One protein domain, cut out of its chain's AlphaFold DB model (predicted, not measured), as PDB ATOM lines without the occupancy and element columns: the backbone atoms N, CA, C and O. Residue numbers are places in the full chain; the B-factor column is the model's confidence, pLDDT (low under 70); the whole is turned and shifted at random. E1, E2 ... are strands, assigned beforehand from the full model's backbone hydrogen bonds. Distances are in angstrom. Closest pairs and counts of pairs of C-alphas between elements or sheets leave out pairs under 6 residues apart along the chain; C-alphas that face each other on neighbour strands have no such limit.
ATOM      1  N   GLY A 192       8.162  -6.743 -39.212       84.75
ATOM      2  CA  GLY A 192       6.846  -6.248 -39.636       84.75
ATOM      3  C   GLY A 192       6.864  -4.893 -40.357       84.75
ATOM      4  O   GLY A 192       5.821  -4.253 -40.452       84.75
ATOM      5  N   GLY A 193       8.028  -4.428 -40.830       82.44
ATOM      6  CA  GLY A 193       8.173  -3.201 -41.629       82.44
ATOM      7  C   GLY A 193       7.865  -1.907 -40.873       82.44
ATOM      8  O   GLY A 193       7.828  -0.831 -41.464       82.44
ATOM      9  N   THR A 194       7.638  -1.993 -39.564       82.69
ATOM     10  CA  THR A 194       7.287  -0.859 -38.716       82.69
ATOM     11  C   THR A 194       8.233  -0.801 -37.530       82.69
ATOM     12  O   THR A 194       8.606  -1.814 -36.942       82.69
ATOM     13  N   CYS A 195       8.654   0.411 -37.183       81.44
ATOM     14  CA  CYS A 195       9.450   0.630 -35.990       81.44
ATOM     15  C   CYS A 195       8.565   0.413 -34.765       81.44
ATOM     16  O   CYS A 195       7.739   1.268 -34.442       81.44
ATOM     17  N   ALA A 196       8.736  -0.716 -34.075       75.88
ATOM     18  CA  ALA A 196       8.189  -0.859 -32.736       75.88
ATOM     19  C   ALA A 196       8.751   0.285 -31.877       75.88
ATOM     20  O   ALA A 196       9.967   0.465 -31.768       75.88
ATOM     21  N   SER A 197       7.856   1.104 -31.333       61.28
ATOM     22  CA  SER A 197       8.214   2.213 -30.456       61.28
ATOM     23  C   SER A 197       8.909   1.691 -29.189       61.28
ATOM     24  O   SER A 197       8.327   0.852 -28.501       61.28
ATOM     25  N   PRO A 198      10.090   2.206 -28.810       53.78
ATOM     26  CA  PRO A 198      11.241   2.531 -29.642       53.78
ATOM     27  C   PRO A 198      12.347   1.466 -29.486       53.78
ATOM     28  O   PRO A 198      12.848   1.231 -28.386       53.78
ATOM     29  N   VAL A 199      12.830   0.894 -30.597       58.50
ATOM     30  CA  VAL A 199      14.188   0.314 -30.657       58.50
ATOM     31  C   VAL A 199      15.183   1.480 -30.707       58.50
ATOM     32  O   VAL A 199      15.725   1.814 -31.756       58.50
ATOM     33  N   ILE A 200      15.324   2.165 -29.572       69.06
ATOM     34  CA  ILE A 200      16.298   3.228 -29.331       69.06
ATOM     35  C   ILE A 200      17.106   2.792 -28.123       69.06
ATOM     36  O   ILE A 200      16.576   2.719 -27.016       69.06
ATOM     37  N   GLY A 201      18.369   2.440 -28.328       81.12
ATOM     38  CA  GLY A 201      19.175   1.962 -27.216       81.12
ATOM     39  C   GLY A 201      20.619   1.683 -27.569       81.12
ATOM     40  O   GLY A 201      20.975   1.456 -28.726       81.12
ATOM     41  N   CYS A 202      21.427   1.687 -26.519       82.94
ATOM     42  CA  CYS A 202      22.813   1.276 -26.572       82.94
ATOM     43  C   CYS A 202      22.906  -0.227 -26.375       82.94
ATOM     44  O   CYS A 202      22.358  -0.774 -25.416       82.94
ATOM     45  N   ARG A 203      23.588  -0.903 -27.294       82.06
ATOM     46  CA  ARG A 203      23.924  -2.319 -27.157       82.06
ATOM     47  C   ARG A 203      25.433  -2.464 -27.111       82.06
ATOM     48  O   ARG A 203      26.128  -1.885 -27.939       82.06
ATOM     49  N   THR A 204      25.912  -3.273 -26.177       76.12
ATOM     50  CA  THR A 204      27.299  -3.743 -26.096       76.12
ATOM     51  C   THR A 204      27.383  -5.179 -26.611       76.12
ATOM     52  O   THR A 204      27.299  -6.109 -25.805       76.12
ATOM     53  N   PRO A 205      27.479  -5.413 -27.935       71.69
ATOM     54  CA  PRO A 205      27.631  -6.765 -28.476       71.69
ATOM     55  C   PRO A 205      28.916  -7.461 -27.999       71.69
ATOM     56  O   PRO A 205      28.947  -8.687 -27.925       71.69
ATOM     57  N   ALA A 206      29.956  -6.695 -27.652       73.81
ATOM     58  CA  ALA A 206      31.218  -7.190 -27.112       73.81
ATOM     59  C   ALA A 206      31.875  -6.127 -26.205       73.81
ATOM     60  O   ALA A 206      31.549  -4.942 -26.327       73.81
ATOM     61  N   PRO A 207      32.807  -6.504 -25.308       75.06
ATOM     62  CA  PRO A 207      33.586  -5.539 -24.533       75.06
ATOM     63  C   PRO A 207      34.283  -4.523 -25.450       75.06
ATOM     64  O   PRO A 207      35.003  -4.911 -26.366       75.06
ATOM     65  N   GLY A 208      34.055  -3.231 -25.213       74.19
ATOM     66  CA  GLY A 208      34.627  -2.138 -26.008       74.19
ATOM     67  C   GLY A 208      33.865  -1.786 -27.290       74.19
ATOM     68  O   GLY A 208      34.187  -0.771 -27.900       74.19
ATOM     69  N   HIS A 209      32.852  -2.559 -27.689       78.50
ATOM     70  CA  HIS A 209      32.006  -2.261 -28.844       78.50
ATOM     71  C   HIS A 209      30.645  -1.796 -28.347       78.50
ATOM     72  O   HIS A 209      29.853  -2.602 -27.867       78.50
ATOM     73  N   GLU A 210      30.377  -0.500 -28.454       83.62
ATOM     74  CA  GLU A 210      29.064   0.070 -28.175       83.62
ATOM     75  C   GLU A 210      28.392   0.446 -29.488       83.62
ATOM     76  O   GLU A 210      29.024   0.987 -30.389       83.62
ATOM     77  N   THR A 211      27.109   0.129 -29.605       84.94
ATOM     78  CA  THR A 211      26.315   0.369 -30.811       84.94
ATOM     79  C   THR A 211      25.077   1.180 -30.462       84.94
ATOM     80  O   THR A 211      24.287   0.777 -29.604       84.94
ATOM     81  N   ALA A 212      24.906   2.318 -31.129       84.31
ATOM     82  CA  ALA A 212      23.731   3.169 -31.042       84.31
ATOM     83  C   ALA A 212      22.685   2.687 -32.048       84.31
ATOM     84  O   ALA A 212      22.864   2.823 -33.253       84.31
ATOM     85  N   THR A 213      21.588   2.101 -31.567       86.00
ATOM     86  CA  THR A 213      20.520   1.591 -32.438       86.00
ATOM     87  C   THR A 213      19.341   2.556 -32.482       86.00
ATOM     88  O   THR A 213      18.709   2.766 -31.455       86.00
ATOM     89  N   THR A 214      19.024   3.111 -33.650       85.12
ATOM     90  CA  THR A 214      17.807   3.894 -33.927       85.12
ATOM     91  C   THR A 214      16.860   3.113 -34.837       85.12
ATOM     92  O   THR A 214      17.258   2.142 -35.479       85.12
ATOM     93  N   CYS A 215      15.599   3.542 -34.926       85.38
ATOM     94  CA  CYS A 215      14.680   3.044 -35.943       85.38
ATOM     95  C   CYS A 215      14.045   4.201 -36.714       85.38
ATOM     96  O   CYS A 215      13.474   5.111 -36.111       85.38
ATOM     97  N   ARG A 216      14.139   4.167 -38.046       83.75
ATOM     98  CA  ARG A 216      13.608   5.196 -38.950       83.75
ATOM     99  C   ARG A 216      13.092   4.545 -40.228       83.75
ATOM    100  O   ARG A 216      13.751   3.673 -40.774       83.75
ATOM    101  N   ASN A 217      11.915   4.958 -40.702       81.56
ATOM    102  CA  ASN A 217      11.309   4.464 -41.951       81.56
ATOM    103  C   ASN A 217      11.198   2.924 -42.040       81.56
ATOM    104  O   ASN A 217      11.370   2.346 -43.108       81.56
ATOM    105  N   GLY A 218      10.940   2.250 -40.914       81.62
ATOM    106  CA  GLY A 218      10.873   0.785 -40.873       81.62
ATOM    107  C   GLY A 218      12.236   0.090 -40.963       81.62
ATOM    108  O   GLY A 218      12.278  -1.118 -41.170       81.62
ATOM    109  N   LEU A 219      13.339   0.824 -40.790       84.56
ATOM    110  CA  LEU A 219      14.702   0.302 -40.734       84.56
ATOM    111  C   LEU A 219      15.295   0.507 -39.341       84.56
ATOM    112  O   LEU A 219      15.235   1.603 -38.788       84.56
ATOM    113  N   ILE A 220      15.898  -0.544 -38.795       85.75
ATOM    114  CA  ILE A 220      16.755  -0.509 -37.613       85.75
ATOM    115  C   ILE A 220      18.161  -0.140 -38.085       85.75
ATOM    116  O   ILE A 220      18.788  -0.896 -38.825       85.75
ATOM    117  N   ILE A 221      18.648   1.018 -37.653       85.12
ATOM    118  CA  ILE A 221      19.960   1.563 -37.994       85.12
ATOM    119  C   ILE A 221      20.831   1.471 -36.743       85.12
ATOM    120  O   ILE A 221      20.544   2.133 -35.751       85.12
ATOM    121  N   SER A 222      21.874   0.648 -36.770       86.44
ATOM    122  CA  SER A 222      22.841   0.517 -35.675       86.44
ATOM    123  C   SER A 222      24.161   1.150 -36.085       86.44
ATOM    124  O   SER A 222      24.788   0.688 -37.028       86.44
ATOM    125  N   GLU A 223      24.590   2.194 -35.393       84.88
ATOM    126  CA  GLU A 223      25.896   2.816 -35.591       84.88
ATOM    127  C   GLU A 223      26.875   2.297 -34.544       84.88
ATOM    128  O   GLU A 223      26.585   2.322 -33.349       84.88
ATOM    129  N   GLU A 224      28.034   1.814 -34.976       84.94
ATOM    130  CA  GLU A 224      29.104   1.459 -34.057       84.94
ATOM    131  C   GLU A 224      29.802   2.723 -33.557       84.94
ATOM    132  O   GLU A 224      30.342   3.512 -34.332       84.94
ATOM    133  N   CYS A 225      29.807   2.903 -32.241       81.81
ATOM    134  CA  CYS A 225      30.363   4.081 -31.600       81.81
ATOM    135  C   CYS A 225      31.884   4.084 -31.560       81.81
ATOM    136  O   CYS A 225      32.444   5.032 -31.039       81.81
ATOM    137  N   GLN A 226      32.583   3.086 -32.098       77.81
ATOM    138  CA  GLN A 226      34.036   3.157 -32.215       77.81
ATOM    139  C   GLN A 226      34.434   4.137 -33.327       77.81
ATOM    140  O   GLN A 226      34.401   3.815 -34.517       77.81
ATOM    141  N   TYR A 227      34.836   5.349 -32.941       66.38
ATOM    142  CA  TYR A 227      35.500   6.274 -33.852       66.38
ATOM    143  C   TYR A 227      36.973   5.893 -34.037       66.38
ATOM    144  O   TYR A 227      37.648   5.444 -33.113       66.38
ATOM    145  N   VAL A 228      37.493   6.157 -35.238       52.72
ATOM    146  CA  VAL A 228      38.875   5.848 -35.654       52.72
ATOM    147  C   VAL A 228      39.935   6.489 -34.739       52.72
ATOM    148  O   VAL A 228      41.069   6.025 -34.696       52.72
ATOM    149  N   THR A 229      39.586   7.537 -33.984       56.66
ATOM    150  CA  THR A 229      40.539   8.330 -33.190       56.66
ATOM    151  C   THR A 229      40.268   8.358 -31.679       56.66
ATOM    152  O   THR A 229      40.884   9.169 -30.992       56.66
ATOM    153  N   GLY A 230      39.373   7.527 -31.123       66.00
ATOM    154  CA  GLY A 230      39.128   7.543 -29.670       66.00
ATOM    155  C   GLY A 230      38.032   6.609 -29.153       66.00
ATOM    156  O   GLY A 230      37.284   6.007 -29.921       66.00
ATOM    157  N   THR A 231      37.924   6.494 -27.823       68.50
ATOM    158  CA  THR A 231      36.894   5.674 -27.173       68.50
ATOM    159  C   THR A 231      35.519   6.312 -27.323       68.50
ATOM    160  O   THR A 231      35.297   7.477 -26.998       68.50
ATOM    161  N   SER A 232      34.622   5.538 -27.929       74.94
ATOM    162  CA  SER A 232      33.187   5.790 -28.094       74.94
ATOM    163  C   SER A 232      32.391   5.518 -26.833       74.94
ATOM    164  O   SER A 232      32.593   4.436 -26.299       74.94
ATOM    165  N   GLU A 233      31.459   6.360 -26.397       83.06
ATOM    166  CA  GLU A 233      30.379   5.904 -25.516       83.06
ATOM    167  C   GLU A 233      29.030   6.149 -26.185       83.06
ATOM    168  O   GLU A 233      28.749   7.238 -26.682       83.06
ATOM    169  N   CYS A 234      28.188   5.134 -26.216       83.75
ATOM    170  CA  CYS A 234      26.815   5.216 -26.639       83.75
ATOM    171  C   CYS A 234      25.969   5.806 -25.513       83.75
ATOM    172  O   CYS A 234      25.941   5.310 -24.386       83.75
ATOM    173  N   LEU A 235      25.204   6.839 -25.847       81.25
ATOM    174  CA  LEU A 235      24.234   7.450 -24.954       81.25
ATOM    175  C   LEU A 235      22.829   7.205 -25.474       81.25
ATOM    176  O   LEU A 235      22.568   7.404 -26.658       81.25
ATOM    177  N   SER A 236      21.914   6.832 -24.581       79.56
ATOM    178  CA  SER A 236      20.490   6.698 -24.898       79.56
ATOM    179  C   SER A 236      19.628   7.546 -23.961       79.56
ATOM    180  O   SER A 236      19.935   7.718 -22.784       79.56
ATOM    181  N   SER A 237      18.562   8.101 -24.525       75.12
ATOM    182  CA  SER A 237      17.544   8.971 -23.919       75.12
ATOM    183  C   SER A 237      16.154   8.465 -24.315       75.12
ATOM    184  O   SER A 237      16.041   7.626 -25.214       75.12
ATOM    185  N   ALA A 238      15.095   9.004 -23.708       69.75
ATOM    186  CA  ALA A 238      13.705   8.736 -24.063       69.75
ATOM    187  C   ALA A 238      13.359   9.337 -25.444       69.75
ATOM    188  O   ALA A 238      12.601  10.290 -25.566       69.75
ATOM    189  N   GLY A 239      13.922   8.762 -26.509       69.69
ATOM    190  CA  GLY A 239      13.652   9.154 -27.896       69.69
ATOM    191  C   GLY A 239      14.884   9.446 -28.751       69.69
ATOM    192  O   GLY A 239      14.730   9.709 -29.940       69.69
ATOM    193  N   ALA A 240      16.097   9.370 -28.200       71.62
ATOM    194  CA  ALA A 240      17.325   9.539 -28.976       71.62
ATOM    195  C   ALA A 240      18.437   8.616 -28.478       71.62
ATOM    196  O   ALA A 240      18.580   8.409 -27.273       71.62
ATOM    197  N   VAL A 241      19.241   8.098 -29.401       77.94
ATOM    198  CA  VAL A 241      20.505   7.420 -29.110       77.94
ATOM    199  C   VAL A 241      21.584   8.011 -30.010       77.94
ATOM    200  O   VAL A 241      21.281   8.450 -31.120       77.94
ATOM    201  N   GLY A 242      22.825   8.036 -29.545       78.00
ATOM    202  CA  GLY A 242      23.949   8.482 -30.356       78.00
ATOM    203  C   GLY A 242      25.287   8.091 -29.755       78.00
ATOM    204  O   GLY A 242      25.377   7.715 -28.587       78.00
ATOM    205  N   CYS A 243      26.327   8.200 -30.572       80.19
ATOM    206  CA  CYS A 243      27.701   7.953 -30.171       80.19
ATOM    207  C   CYS A 243      28.367   9.259 -29.723       80.19
ATOM    208  O   CYS A 243      28.299  10.279 -30.409       80.19
ATOM    209  N   ARG A 244      29.013   9.235 -28.558       77.19
ATOM    210  CA  ARG A 244      29.722  10.365 -27.953       77.19
ATOM    211  C   ARG A 244      31.214  10.048 -27.855       77.19
ATOM    212  O   ARG A 244      31.553   9.120 -27.125       77.19
ATOM    213  N   PRO A 245      32.106  10.845 -28.470       72.00
ATOM    214  CA  PRO A 245      33.548  10.761 -28.230       72.00
ATOM    215  C   PRO A 245      33.891  10.978 -26.747       72.00
ATOM    216  O   PRO A 245      33.378  11.914 -26.130       72.00
ATOM    217  N   GLN A 246      34.766  10.150 -26.172       71.75
ATOM    218  CA  GLN A 246      35.330  10.368 -24.837       71.75
ATOM    219  C   GLN A 246      36.675  11.132 -24.882       71.75
ATOM    220  O   GLN A 246      37.423  10.996 -25.853       71.75
ATOM    221  N   PRO A 247      37.020  11.900 -23.823       65.94
ATOM    222  CA  PRO A 247      36.238  12.109 -22.605       65.94
ATOM    223  C   PRO A 247      35.025  13.001 -22.865       65.94
ATOM    224  O   PRO A 247      35.106  14.021 -23.544       65.94
ATOM    225  N   ALA A 248      33.891  12.606 -22.295       60.62
ATOM    226  CA  ALA A 248      32.705  13.432 -22.316       60.62
ATOM    227  C   ALA A 248      32.975  14.740 -21.581       60.62
ATOM    228  O   ALA A 248      33.440  14.727 -20.439       60.62
ATOM    229  N   GLU A 249      32.623  15.865 -22.188       64.94
ATOM    230  CA  GLU A 249      32.515  17.094 -21.419       64.94
ATOM    231  C   GLU A 249      31.400  16.916 -20.381       64.94
ATOM    232  O   GLU A 249      30.243  16.648 -20.703       64.94
ATOM    233  N   THR A 250      31.779  17.019 -19.110       61.28
ATOM    234  CA  THR A 250      31.064  16.533 -17.918       61.28
ATOM    235  C   THR A 250      29.779  17.285 -17.564       61.28
ATOM    236  O   THR A 250      29.203  17.067 -16.497       61.28
ATOM    237  N   ALA A 251      29.299  18.178 -18.426       80.88
ATOM    238  CA  ALA A 251      28.083  18.923 -18.151       80.88
ATOM    239  C   ALA A 251      26.852  18.051 -18.425       80.88
ATOM    240  O   ALA A 251      26.493  17.803 -19.579       80.88
ATOM    241  N   ALA A 252      26.196  17.622 -17.348       85.50
ATOM    242  CA  ALA A 252      24.884  16.999 -17.416       85.50
ATOM    243  C   ALA A 252      23.855  17.961 -18.035       85.50
ATOM    244  O   ALA A 252      23.922  19.180 -17.853       85.50
ATOM    245  N   CYS A 253      22.885  17.404 -18.746       90.31
ATOM    246  CA  CYS A 253      21.765  18.134 -19.322       90.31
ATOM    247  C   CYS A 253      20.484  17.304 -19.241       90.31
ATOM    248  O   CYS A 253      20.505  16.116 -18.935       90.31
ATOM    249  N   SER A 254      19.350  17.942 -19.489       90.81
ATOM    250  CA  SER A 254      18.063  17.279 -19.712       90.81
ATOM    251  C   SER A 254      17.712  17.322 -21.197       90.81
ATOM    252  O   SER A 254      18.194  18.197 -21.909       90.81
ATOM    253  N   GLU A 255      16.834  16.447 -21.685       80.31
ATOM    254  CA  GLU A 255      16.388  16.482 -23.093       80.31
ATOM    255  C   GLU A 255      15.767  17.828 -23.505       80.31
ATOM    256  O   GLU A 255      15.843  18.222 -24.663       80.31
ATOM    257  N   ALA A 256      15.196  18.563 -22.546       87.12
ATOM    258  CA  ALA A 256      14.671  19.912 -22.754       87.12
ATOM    259  C   ALA A 256      15.756  21.003 -22.740       87.12
ATOM    260  O   ALA A 256      15.453  22.180 -22.944       87.12
ATOM    261  N   SER A 257      17.010  20.648 -22.453       91.19
ATOM    262  CA  SER A 257      18.114  21.600 -22.473       91.19
ATOM    263  C   SER A 257      18.336  22.086 -23.903       91.19
ATOM    264  O   SER A 257      18.394  21.265 -24.825       91.19
ATOM    265  N   PRO A 258      18.457  23.407 -24.111       91.50
ATOM    266  CA  PRO A 258      18.708  23.939 -25.439       91.50
ATOM    267  C   PRO A 258      20.042  23.409 -25.971       91.50
ATOM    268  O   PRO A 258      20.913  22.979 -25.208       91.50
ATOM    269  N   ALA A 259      20.227  23.477 -27.291       91.56
ATOM    270  CA  ALA A 259      21.570  23.365 -27.844       91.56
ATOM    271  C   ALA A 259      22.485  24.400 -27.168       91.56
ATOM    272  O   ALA A 259      22.006  25.395 -26.620       91.56
ATOM    273  N   ARG A 260      23.794  24.174 -27.195       93.50
ATOM    274  CA  ARG A 260      24.750  25.151 -26.678       93.50
ATOM    275  C   ARG A 260      25.992  25.236 -27.531       93.50
ATOM    276  O   ARG A 260      26.386  24.261 -28.165       93.50
ATOM    277  N   CYS A 261      26.636  26.386 -27.470       94.12
ATOM    278  CA  CYS A 261      27.960  26.575 -28.029       94.12
ATOM    279  C   CYS A 261      29.033  26.348 -26.970       94.12
ATOM    280  O   CYS A 261      29.013  26.984 -25.917       94.12
ATOM    281  N   TYR A 262      29.983  25.462 -27.258       91.81
ATOM    282  CA  TYR A 262      31.131  25.208 -26.394       91.81
ATOM    283  C   TYR A 262      32.378  24.955 -27.242       91.81
ATOM    284  O   TYR A 262      32.355  24.107 -28.132       91.81
ATOM    285  N   ASN A 263      33.451  25.715 -26.994       89.88
ATOM    286  CA  ASN A 263      34.724  25.629 -27.725       89.88
ATOM    287  C   ASN A 263      34.567  25.613 -29.260       89.88
ATOM    288  O   ASN A 263      35.111  24.744 -29.931       89.88
ATOM    289  N   GLY A 264      33.771  26.536 -29.814       89.31
ATOM    290  CA  GLY A 264      33.553  26.623 -31.268       89.31
ATOM    291  C   GLY A 264      32.648  25.529 -31.850       89.31
ATOM    292  O   GLY A 264      32.433  25.484 -33.057       89.31
ATOM    293  N   ARG A 265      32.065  24.661 -31.015       89.50
ATOM    294  CA  ARG A 265      31.215  23.546 -31.447       89.50
ATOM    295  C   ARG A 265      29.795  23.692 -30.932       89.50
ATOM    296  O   ARG A 265      29.571  24.004 -29.762       89.50
ATOM    297  N   LEU A 266      28.834  23.391 -31.796       90.69
ATOM    298  CA  LEU A 266      27.434  23.270 -31.435       90.69
ATOM    299  C   LEU A 266      27.185  21.892 -30.827       90.69
ATOM    300  O   LEU A 266      27.373  20.853 -31.469       90.69
ATOM    301  N   GLN A 267      26.729  21.887 -29.584       89.56
ATOM    302  CA  GLN A 267      26.379  20.692 -28.837       89.56
ATOM    303  C   GLN A 267      24.871  20.587 -28.626       89.56
ATOM    304  O   GLN A 267      24.191  21.597 -28.444       89.56
ATOM    305  N   ARG A 268      24.351  19.359 -28.589       87.75
ATOM    306  CA  ARG A 268      22.959  19.066 -28.207       87.75
ATOM    307  C   ARG A 268      22.920  18.068 -27.065       87.75
ATOM    308  O   ARG A 268      23.828  17.251 -26.939       87.75
ATOM    309  N   CYS A 269      21.875  18.139 -26.247       86.88
ATOM    310  CA  CYS A 269      21.671  17.154 -25.199       86.88
ATOM    311  C   CYS A 269      21.173  15.833 -25.793       86.88
ATOM    312  O   CYS A 269      20.128  15.803 -26.440       86.88
ATOM    313  N   VAL A 270      21.910  14.751 -25.558       79.56
ATOM    314  CA  VAL A 270      21.529  13.380 -25.910       79.56
ATOM    315  C   VAL A 270      21.859  12.495 -24.715       79.56
ATOM    316  O   VAL A 270      22.976  12.526 -24.207       79.56
ATOM    317  N   GLY A 271      20.881  11.739 -24.215       76.19
ATOM    318  CA  GLY A 271      21.074  10.815 -23.092       76.19
ATOM    319  C   GLY A 271      21.603  11.478 -21.817       76.19
ATOM    320  O   GLY A 271      22.397  10.885 -21.095       76.19
ATOM    321  N   GLY A 272      21.210  12.728 -21.559       83.56
ATOM    322  CA  GLY A 272      21.618  13.464 -20.364       83.56
ATOM    323  C   GLY A 272      23.012  14.096 -20.421       83.56
ATOM    324  O   GLY A 272      23.476  14.634 -19.414       83.56
ATOM    325  N   ALA A 273      23.678  14.073 -21.578       83.44
ATOM    326  CA  ALA A 273      24.951  14.752 -21.784       83.44
ATOM    327  C   ALA A 273      24.987  15.536 -23.097       83.44
ATOM    328  O   ALA A 273      24.300  15.214 -24.066       83.44
ATOM    329  N   TYR A 274      25.814  16.576 -23.133       85.25
ATOM    330  CA  TYR A 274      26.049  17.322 -24.358       85.25
ATOM    331  C   TYR A 274      26.985  16.550 -25.288       85.25
ATOM    332  O   TYR A 274      28.100  16.191 -24.910       85.25
ATOM    333  N   VAL A 275      26.531  16.321 -26.518       80.31
ATOM    334  CA  VAL A 275      27.325  15.726 -27.598       80.31
ATOM    335  C   VAL A 275      27.593  16.772 -28.670       80.31
ATOM    336  O   VAL A 275      26.720  17.587 -28.974       80.31
ATOM    337  N   HIS A 276      28.799  16.772 -29.237       82.62
ATOM    338  CA  HIS A 276      29.114  17.623 -30.381       82.62
ATOM    339  C   HIS A 276      28.286  17.176 -31.584       82.62
ATOM    340  O   HIS A 276      28.347  16.021 -31.987       82.62
ATOM    341  N   THR A 277      27.513  18.100 -32.143       81.12
ATOM    342  CA  THR A 277      26.681  17.842 -33.328       81.12
ATOM    343  C   THR A 277      27.237  18.490 -34.582       81.12
ATOM    344  O   THR A 277      27.004  18.002 -35.680       81.12
ATOM    345  N   LEU A 278      27.956  19.597 -34.417       84.75
ATOM    346  CA  LEU A 278      28.481  20.384 -35.517       84.75
ATOM    347  C   LEU A 278      29.688  21.178 -35.016       84.75
ATOM    348  O   LEU A 278      29.628  21.828 -33.972       84.75
ATOM    349  N   ASP A 279      30.788  21.114 -35.754       86.19
ATOM    350  CA  ASP A 279      31.962  21.946 -35.515       86.19
ATOM    351  C   ASP A 279      31.817  23.236 -36.343       86.19
ATOM    352  O   ASP A 279      31.838  23.210 -37.580       86.19
ATOM    353  N   CYS A 280      31.568  24.368 -35.671       89.69
ATOM    354  CA  CYS A 280      31.286  25.619 -36.372       89.69
ATOM    355  C   CYS A 280      32.533  26.137 -37.109       89.69
ATOM    356  O   CYS A 280      32.418  26.727 -38.184       89.69
ATOM    357  N   ASP A 281      33.727  25.857 -36.582       84.38
ATOM    358  CA  ASP A 281      34.980  26.338 -37.158       84.38
ATOM    359  C   ASP A 281      35.293  25.614 -38.471       84.38
ATOM    360  O   ASP A 281      35.629  26.254 -39.472       84.38
ATOM    361  N   THR A 282      35.109  24.287 -38.512       80.00
ATOM    362  CA  THR A 282      35.283  23.529 -39.766       80.00
ATOM    363  C   THR A 282      34.247  23.919 -40.813       80.00
ATOM    364  O   THR A 282      34.538  23.919 -42.003       80.00
ATOM    365  N   SER A 283      33.057  24.333 -40.390       78.88
ATOM    366  CA  SER A 283      31.989  24.762 -41.289       78.88
ATOM    367  C   SER A 283      32.083  26.222 -41.735       78.88
ATOM    368  O   SER A 283      31.116  26.714 -42.302       78.88
ATOM    369  N   LEU A 284      33.202  26.931 -41.515       85.81
ATOM    370  CA  LEU A 284      33.354  28.365 -41.830       85.81
ATOM    371  C   LEU A 284      32.221  29.231 -41.239       85.81
ATOM    372  O   LEU A 284      31.728  30.189 -41.853       85.81
ATOM    373  N   THR A 285      31.786  28.863 -40.041       90.50
ATOM    374  CA  THR A 285      30.826  29.598 -39.220       90.50
ATOM    375  C   THR A 285      31.473  29.933 -37.876       90.50
ATOM    376  O   THR A 285      32.648  29.660 -37.647       90.50
ATOM    377  N   THR A 286      30.738  30.588 -36.986       94.62
ATOM    378  CA  THR A 286      31.143  30.752 -35.588       94.62
ATOM    379  C   THR A 286      30.016  30.294 -34.682       94.62
ATOM    380  O   THR A 286      28.843  30.440 -35.023       94.62
TER     381      THR A 286
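Overview. This is residues 192 to 286 of the 394 residues of an uncharacterized protein of Myxococcaceae bacterium (UniProt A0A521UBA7). Three small antiparallel sheets are stacked face to face in a row along the longest axis: E1 E2 E3 at one end, the hairpin E4 E5 in the middle, and E6 E7 E8 at the other end. The first sheet covers the hairpin more fully than the last, whose strands cross those of the hairpin and face them over a smaller area. The printed part has 95 residues, with no named helix and eight named strands, E1 to E8 in chain order; the sheet orders are E1 - E2 - E3, E4 - E5 and E6 - E7 - E8, and the class is all strand. The whole is compact, with a radius of gyration of the C-alphas of 14.2 A, yet only just elongated in outline, spanning 44 by 29 by 26 A.

Along the chain. E1 covers residues 201 to 206, 15.1 A from first to last C-alpha, and begins at C-alpha 201 (19.175, 1.962, -27.216). E2, residues 209 to 216, is the longest at 22.3 A, and E3, residues 219 to 224, measures 15.9 A. E4, residues 232 to 237, is 16.5 A long, and E5, residues 240 to 245, is 16.3 A; C-alpha 240 is at (17.325, 9.539, -28.976). E6 is residues 260 to 262, 6.4 A; E7 is residues 265 to 270, 15.1 A; E8 is residues 273 to 279, 17.0 A, ending at C-alpha 279 (31.962, 21.946, -35.515).

Arrangement. E1 E2 E3 is a meander, each strand the antiparallel neighbour of the one before, and this sheet is strongly twisted. Across E1 and E2, N 203 and O 211 are 2.9 A apart; across E2 and E3, N 214 and O 221 are 2.8 A apart. This sheet is face to face with E4 E5, their strands at 28 degrees; the closest C-alphas of E2 and E5 are those of Ala 212 and Gly 242, 5.4 A. In the hairpin E4 and E5, N 235 and O 242 are 2.9 A apart. E4 E5 is also face to face with a second meander, E6 E7 E8, the strands at 52 degrees, which completes a stack of sheets, three facing in turn. The closest C-alphas of E5 and E8 are those of Arg 244 and Val 275, 5.9 A. N 260 and O 267 of E6 and E7 are 2.9 A apart, and N 270 and O 273 of E7 and E8 are 2.9 A apart. E2 and E7 are apart.

Size, cuts and confidence. The C-alphas farthest apart, of Gly 192 and Thr 286, are 44.4 A apart. The printed part has no cut. The link E5 to E6, residues 246 to 259, is long. Mean pLDDT of the printed part is 80.0; residues 197 to 200, 227 to 231, 238 to 239 and 247 to 250 are under 70.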